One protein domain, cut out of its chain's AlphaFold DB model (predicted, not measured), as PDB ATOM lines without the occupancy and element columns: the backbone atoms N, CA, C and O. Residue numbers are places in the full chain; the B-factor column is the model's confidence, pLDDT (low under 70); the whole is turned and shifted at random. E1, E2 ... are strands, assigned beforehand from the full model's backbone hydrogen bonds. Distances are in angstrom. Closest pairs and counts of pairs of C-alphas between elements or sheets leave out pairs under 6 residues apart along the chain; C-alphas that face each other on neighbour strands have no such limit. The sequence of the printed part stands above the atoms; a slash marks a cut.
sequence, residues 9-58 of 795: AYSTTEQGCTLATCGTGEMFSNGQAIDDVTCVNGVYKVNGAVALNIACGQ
ATOM      1  N   ALA A   9     100.626  78.014  74.103       66.00
ATOM      2  CA  ALA A   9     101.204  76.939  74.895       66.00
ATOM      3  C   ALA A   9     102.536  76.527  74.260       66.00
ATOM      4  O   ALA A   9     102.594  76.303  73.052       66.00
ATOM      5  N   TYR A  10     103.591  76.445  75.072       68.94
ATOM      6  CA  TYR A  10     104.923  76.024  74.641       68.94
ATOM      7  C   TYR A  10     105.237  74.638  75.212       68.94
ATOM      8  O   TYR A  10     105.149  74.454  76.426       68.94
ATOM      9  N   SER A  11     105.658  73.686  74.379       62.69
ATOM     10  CA  SER A  11     106.229  72.406  74.830       62.69
ATOM     11  C   SER A  11     107.595  72.163  74.185       62.69
ATOM     12  O   SER A  11     107.789  72.396  72.998       62.69
ATOM     13  N   THR A  12     108.603  71.758  74.956       67.81
ATOM     14  CA  THR A  12     109.943  71.505  74.405       67.81
ATOM     15  C   THR A  12     110.009  70.139  73.730       67.81
ATOM     16  O   THR A  12     109.643  69.127  74.319       67.81
ATOM     17  N   THR A  13     110.511  70.109  72.499       69.56
ATOM     18  CA  THR A  13     110.806  68.869  71.761       69.56
ATOM     19  C   THR A  13     112.273  68.469  71.934       69.56
ATOM     20  O   THR A  13     113.114  69.305  72.276       69.56
ATOM     21  N   GLU A  14     112.610  67.204  71.650       66.81
ATOM     22  CA  GLU A  14     113.987  66.665  71.721       66.81
ATOM     23  C   GLU A  14     115.004  67.430  70.847       66.81
ATOM     24  O   GLU A  14     116.209  67.326  71.054       66.81
ATOM     25  N   GLN A  15     114.529  68.241  69.896       68.00
ATOM     26  CA  GLN A  15     115.345  69.038  68.975       68.00
ATOM     27  C   GLN A  15     115.594  70.482  69.459       68.00
ATOM     28  O   GLN A  15     116.125  71.301  68.710       68.00
ATOM     29  N   GLY A  16     115.225  70.813  70.704       72.06
ATOM     30  CA  GLY A  16     115.549  72.099  71.340       72.06
ATOM     31  C   GLY A  16     114.612  73.263  70.997       72.06
ATOM     32  O   GLY A  16     114.914  74.399  71.357       72.06
ATOM     33  N   CYS A  17     113.477  73.005  70.340       65.69
ATOM     34  CA  CYS A  17     112.452  74.017  70.064       65.69
ATOM     35  C   CYS A  17     111.267  73.912  71.031       65.69
ATOM     36  O   CYS A  17     110.809  72.808  71.339       65.69
ATOM     37  N   THR A  18     110.730  75.059  71.443       69.75
ATOM     38  CA  THR A  18     109.481  75.209  72.204       69.75
ATOM     39  C   THR A  18     108.264  75.218  71.276       69.75
ATOM     40  O   THR A  18     107.780  76.290  70.934       69.75
ATOM     41  N   LEU A  19     107.763  74.043  70.879       69.12
ATOM     42  CA  LEU A  19     106.563  73.856  70.058       69.12
ATOM     43  C   LEU A  19     105.433  74.779  70.535       69.12
ATOM     44  O   LEU A  19     104.932  74.631  71.650       69.12
ATOM     45  N   ALA A  20     105.080  75.750  69.696       65.38
ATOM     46  CA  ALA A  20     104.026  76.714  69.956       65.38
ATOM     47  C   ALA A  20     102.710  76.169  69.394       65.38
ATOM     48  O   ALA A  20     102.559  76.044  68.183       65.38
ATOM     49  N   THR A  21     101.760  75.847  70.267       75.81
ATOM     50  CA  THR A  21     100.396  75.465  69.874       75.81
ATOM     51  C   THR A  21      99.400  76.506  70.370       75.81
ATOM     52  O   THR A  21      99.481  76.954  71.520       75.81
ATOM     53  N   CYS A  22      98.445  76.885  69.520       79.00
ATOM     54  CA  CYS A  22      97.340  77.750  69.918       79.00
ATOM     55  C   CYS A  22      96.348  76.950  70.764       79.00
ATOM     56  O   CYS A  22      95.800  75.959  70.291       79.00
ATOM     57  N   GLY A  23      96.101  77.375  72.010       68.56
ATOM     58  CA  GLY A  23      95.103  76.720  72.867       68.56
ATOM     59  C   GLY A  23      93.682  76.784  72.288       68.56
ATOM     60  O   GLY A  23      92.887  75.876  72.509       68.56
ATOM     61  N   THR A  24      93.388  77.830  71.512       65.31
ATOM     62  CA  THR A  24      92.189  77.995  70.678       65.31
ATOM     63  C   THR A  24      92.535  78.859  69.452       65.31
ATOM     64  O   THR A  24      93.234  79.866  69.588       65.31
ATOM     65  N   GLY A  25      92.058  78.481  68.258       75.12
ATOM     66  CA  GLY A  25      92.295  79.202  66.991       75.12
ATOM     67  C   GLY A  25      93.377  78.597  66.079       75.12
ATOM     68  O   GLY A  25      93.962  77.566  66.396       75.12
ATOM     69  N   GLU A  26      93.617  79.247  64.937       81.12
ATOM     70  CA  GLU A  26      94.615  78.889  63.914       81.12
ATOM     71  C   GLU A  26      95.918  79.697  64.112       81.12
ATOM     72  O   GLU A  26      95.910  80.797  64.682       81.12
ATOM     73  N   MET A  27      97.054  79.161  63.649       81.94
ATOM     74  CA  MET A  27      98.333  79.883  63.609       81.94
ATOM     75  C   MET A  27      98.431  80.730  62.337       81.94
ATOM     76  O   MET A  27      98.051  80.284  61.261       81.94
ATOM     77  N   PHE A  28      98.997  81.932  62.446       83.88
ATOM     78  CA  PHE A  28      99.179  82.867  61.337       83.88
ATOM     79  C   PHE A  28     100.630  83.337  61.230       83.88
ATOM     80  O   PHE A  28     101.275  83.615  62.245       83.88
ATOM     81  N   SER A  29     101.116  83.521  60.001       84.19
ATOM     82  CA  SER A  29     102.346  84.271  59.706       84.19
ATOM     83  C   SER A  29     102.087  85.216  58.543       84.19
ATOM     84  O   SER A  29     101.466  84.837  57.554       84.19
ATOM     85  N   ASN A  30     102.495  86.478  58.693       77.88
ATOM     86  CA  ASN A  30     102.214  87.556  57.734       77.88
ATOM     87  C   ASN A  30     100.731  87.652  57.312       77.88
ATOM     88  O   ASN A  30     100.422  87.990  56.175       77.88
ATOM     89  N   GLY A  31      99.808  87.358  58.235       70.06
ATOM     90  CA  GLY A  31      98.365  87.466  58.001       70.06
ATOM     91  C   GLY A  31      97.723  86.284  57.268       70.06
ATOM     92  O   GLY A  31      96.511  86.305  57.087       70.06
ATOM     93  N   GLN A  32      98.482  85.248  56.900       75.94
ATOM     94  CA  GLN A  32      97.946  84.020  56.302       75.94
ATOM     95  C   GLN A  32      97.897  82.888  57.330       75.94
ATOM     96  O   GLN A  32      98.825  82.749  58.131       75.94
ATOM     97  N   ALA A  33      96.809  82.110  57.315       80.81
ATOM     98  CA  ALA A  33      96.667  80.911  58.139       80.81
ATOM     99  C   ALA A  33      97.699  79.857  57.710       80.81
ATOM    100  O   ALA A  33      97.988  79.715  56.520       80.81
ATOM    101  N   ILE A  34      98.279  79.156  58.681       85.50
ATOM    102  CA  ILE A  34      99.318  78.154  58.464       85.50
ATOM    103  C   ILE A  34      98.838  76.804  58.972       85.50
ATOM    104  O   ILE A  34      98.594  76.646  60.169       85.50
ATOM    105  N   ASP A  35      98.804  75.827  58.072       76.25
ATOM    106  CA  ASP A  35      98.353  74.470  58.384       76.25
ATOM    107  C   ASP A  35      99.483  73.568  58.921       76.25
ATOM    108  O   ASP A  35      99.206  72.581  59.598       76.25
ATOM    109  N   ASP A  36     100.757  73.907  58.667       75.94
ATOM    110  CA  ASP A  36     101.921  73.140  59.137       75.94
ATOM    111  C   ASP A  36     103.140  74.038  59.447       75.94
ATOM    112  O   ASP A  36     103.568  74.861  58.630       75.94
ATOM    113  N   VAL A  37     103.712  73.879  60.645       82.19
ATOM    114  CA  VAL A  37     104.911  74.590  61.118       82.19
ATOM    115  C   VAL A  37     105.936  73.557  61.568       82.19
ATOM    116  O   VAL A  37     105.757  72.877  62.577       82.19
ATOM    117  N   THR A  38     107.069  73.486  60.872       83.06
ATOM    118  CA  THR A  38     108.152  72.552  61.200       83.06
ATOM    119  C   THR A  38     109.306  73.292  61.869       83.06
ATOM    120  O   THR A  38     109.837  74.253  61.310       83.06
ATOM    121  N   CYS A  39     109.740  72.857  63.057       81.19
ATOM    122  CA  CYS A  39     110.975  73.382  63.645       81.19
ATOM    123  C   CYS A  39     112.185  72.609  63.125       81.19
ATOM    124  O   CYS A  39     112.225  71.386  63.221       81.19
ATOM    125  N   VAL A  40     113.191  73.315  62.607       82.38
ATOM    126  CA  VAL A  40     114.457  72.707  62.176       82.38
ATOM    127  C   VAL A  40     115.607  73.558  62.706       82.38
ATOM    128  O   VAL A  40     115.737  74.723  62.334       82.38
ATOM    129  N   ASN A  41     116.453  72.978  63.566       84.25
ATOM    130  CA  ASN A  41     117.626  73.631  64.169       84.25
ATOM    131  C   ASN A  41     117.307  74.935  64.932       84.25
ATOM    132  O   ASN A  41     118.016  75.929  64.787       84.25
ATOM    133  N   GLY A  42     116.236  74.947  65.732       78.69
ATOM    134  CA  GLY A  42     115.874  76.108  66.557       78.69
ATOM    135  C   GLY A  42     115.148  77.233  65.813       78.69
ATOM    136  O   GLY A  42     114.926  78.291  66.396       78.69
ATOM    137  N   VAL A  43     114.772  77.027  64.544       80.19
ATOM    138  CA  VAL A  43     114.054  78.016  63.728       80.19
ATOM    139  C   VAL A  43     112.767  77.410  63.172       80.19
ATOM    140  O   VAL A  43     112.777  76.296  62.640       80.19
ATOM    141  N   TYR A  44     111.664  78.155  63.265       82.81
ATOM    142  CA  TYR A  44     110.384  77.763  62.678       82.81
ATOM    143  C   TYR A  44     110.381  77.968  61.170       82.81
ATOM    144  O   TYR A  44     110.720  79.047  60.676       82.81
ATOM    145  N   LYS A  45     109.971  76.929  60.443       85.25
ATOM    146  CA  LYS A  45     109.769  76.971  59.003       85.25
ATOM    147  C   LYS A  45     108.309  76.743  58.645       85.25
ATOM    148  O   LYS A  45     107.667  75.846  59.179       85.25
ATOM    149  N   VAL A  46     107.827  77.541  57.701       84.88
ATOM    150  CA  VAL A  46     106.499  77.440  57.092       84.88
ATOM    151  C   VAL A  46     106.723  77.232  55.605       84.88
ATOM    152  O   VAL A  46     107.386  78.051  54.968       84.88
ATOM    153  N   ASN A  47     106.270  76.098  55.065       83.69
ATOM    154  CA  ASN A  47     106.536  75.701  53.675       83.69
ATOM    155  C   ASN A  47     108.033  75.780  53.290       83.69
ATOM    156  O   ASN A  47     108.399  76.188  52.190       83.69
ATOM    157  N   GLY A  48     108.925  75.430  54.226       83.12
ATOM    158  CA  GLY A  48     110.379  75.433  54.024       83.12
ATOM    159  C   GLY A  48     111.086  76.788  54.204       83.12
ATOM    160  O   GLY A  48     112.319  76.804  54.285       83.12
ATOM    161  N   ALA A  49     110.352  77.897  54.342       85.56
ATOM    162  CA  ALA A  49     110.897  79.238  54.575       85.56
ATOM    163  C   ALA A  49     110.888  79.613  56.066       85.56
ATOM    164  O   ALA A  49     109.999  79.199  56.802       85.56
ATOM    165  N   VAL A  50     111.868  80.402  56.520       84.44
ATOM    166  CA  VAL A  50     111.964  80.851  57.922       84.44
ATOM    167  C   VAL A  50     110.829  81.824  58.248       84.44
ATOM    168  O   VAL A  50     110.736  82.889  57.642       84.44
ATOM    169  N   ALA A  51     109.993  81.476  59.227       83.19
ATOM    170  CA  ALA A  51     108.925  82.340  59.716       83.19
ATOM    171  C   ALA A  51     109.451  83.236  60.844       83.19
ATOM    172  O   ALA A  51     109.869  82.756  61.895       83.19
ATOM    173  N   LEU A  52     109.437  84.552  60.615       74.88
ATOM    174  CA  LEU A  52     109.961  85.540  61.567       74.88
ATOM    175  C   LEU A  52     108.940  85.945  62.640       74.88
ATOM    176  O   LEU A  52     109.342  86.412  63.698       74.88
ATOM    177  N   ASN A  53     107.641  85.748  62.388       78.38
ATOM    178  CA  ASN A  53     106.556  86.052  63.322       78.38
ATOM    179  C   ASN A  53     105.439  85.009  63.182       78.38
ATOM    180  O   ASN A  53     104.935  84.802  62.073       78.38
ATOM    181  N   ILE A  54     105.045  84.379  64.292       77.69
ATOM    182  CA  ILE A  54     103.913  83.445  64.370       77.69
ATOM    183  C   ILE A  54     102.964  83.944  65.464       77.69
ATOM    184  O   ILE A  54     103.410  84.269  66.565       77.69
ATOM    185  N   ALA A  55     101.669  84.026  65.164       80.56
ATOM    186  CA  ALA A  55     100.633  84.467  66.100       80.56
ATOM    187  C   ALA A  55      99.408  83.541  66.057       80.56
ATOM    188  O   ALA A  55      99.129  82.938  65.028       80.56
ATOM    189  N   CYS A  56      98.657  83.460  67.157       77.94
ATOM    190  CA  CYS A  56      97.392  82.719  67.231       77.94
ATOM    191  C   CYS A  56      96.193  83.654  67.019       77.94
ATOM    192  O   CYS A  56      96.140  84.720  67.640       77.94
ATOM    193  N   GLY A  57      95.219  83.250  66.198       67.69
ATOM    194  CA  GLY A  57      93.984  84.005  65.946       67.69
ATOM    195  C   GLY A  57      92.805  83.112  65.535       67.69
ATOM    196  O   GLY A  57      92.982  81.941  65.232       67.69
ATOM    197  N   GLN A  58      91.581  83.643  65.526       63.84
ATOM    198  CA  GLN A  58      90.417  82.991  64.902       63.84
ATOM    199  C   GLN A  58      90.068  83.716  63.597       63.84
ATOM    200  O   GLN A  58      90.154  84.948  63.553       63.84
TER     201      GLN A  58
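Overview. This is residues 9 to 58 of the 795 residues of an uncharacterized protein of Nippostrongylus brasiliensis (UniProt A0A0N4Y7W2). Three small antiparallel strand units sit at the corners of a triangle, with few close approaches between them: the sheet E4, E3, E7, the hairpin E5 and E6, and the hairpin E1 and E2. E3 and E4 form a hairpin too, and E7, at the end of the printed part, folds back to add itself to E3. The printed part has 50 residues with no named helix and seven named strands, E1 to E7 in chain order, and its class is all strand. It is compact, with a radius of gyration of the C-alphas of 10.5 A, and spans 29 by 23 by 15 A.

Arrangement. Begin with the three-stranded sheet, where E3, residues 26 to 29, is the inner strand between the edge strands E4, residues 32 to 34, and E7, residues 55 to 57. E3 and E7 are antiparallel at 137 degrees; look for N 26 and O 57, 2.8 A apart, and N 28 and O 55, 2.8 A apart. E3 and E4 are an antiparallel hairpin at 121 degrees, with N 34 and O 27 at 2.8 A, within hydrogen-bond range. From there go to E5, residues 38 to 40, and E6, residues 43 to 46, an antiparallel hairpin at 144 degrees with N 45 and O 38 at 2.8 A. The closest C-alphas of E4 and E6 are those of Ile 34 and Val 46, 7.3 A apart. E3 and E6 are only just apart, their closest C-alphas 8.4 A from each other. Residues 45 to 46 of E6 pair antiparallel with residues 49 to 50. The last hairpin is E1, residues 9 to 12, with E2, residues 18 to 22, antiparallel at 155 degrees; N 19 and O 11 are 2.7 A apart. The closest C-alphas of E2 and E7 are those of Cys 22 and Cys 56, 5.6 A apart; those of E2 and E5 are Leu 19 and Cys 39, 7.8 A apart. E1 and E3 are apart.

Along the chain. Find C-alpha 26 at (94.615, 78.889, 63.914), where E3 begins; it runs 10.3 A. E4 spans 6.4 A and E7 spans 6.7 A, ending at C-alpha 57 at (93.984, 84.005, 65.946). E5 spans 6.4 A and E6 10.1 A. E1 starts at C-alpha 9 at (101.204, 76.939, 74.895) and spans 10.3 A, while E2, the longest strand by residues, spans 12.6 A.

Size, cuts and confidence. The two C-alphas farthest apart are those of Glu 14 and Gln 58, at 29.5 A. The printed part has no cut, and no link is long: E6 to E7 is short, and the other links are tight. The mean pLDDT of the printed part is 76.3; look for values under 70 at residues 9 to 15, 17 to 20, 23 to 24 and 57 to 58.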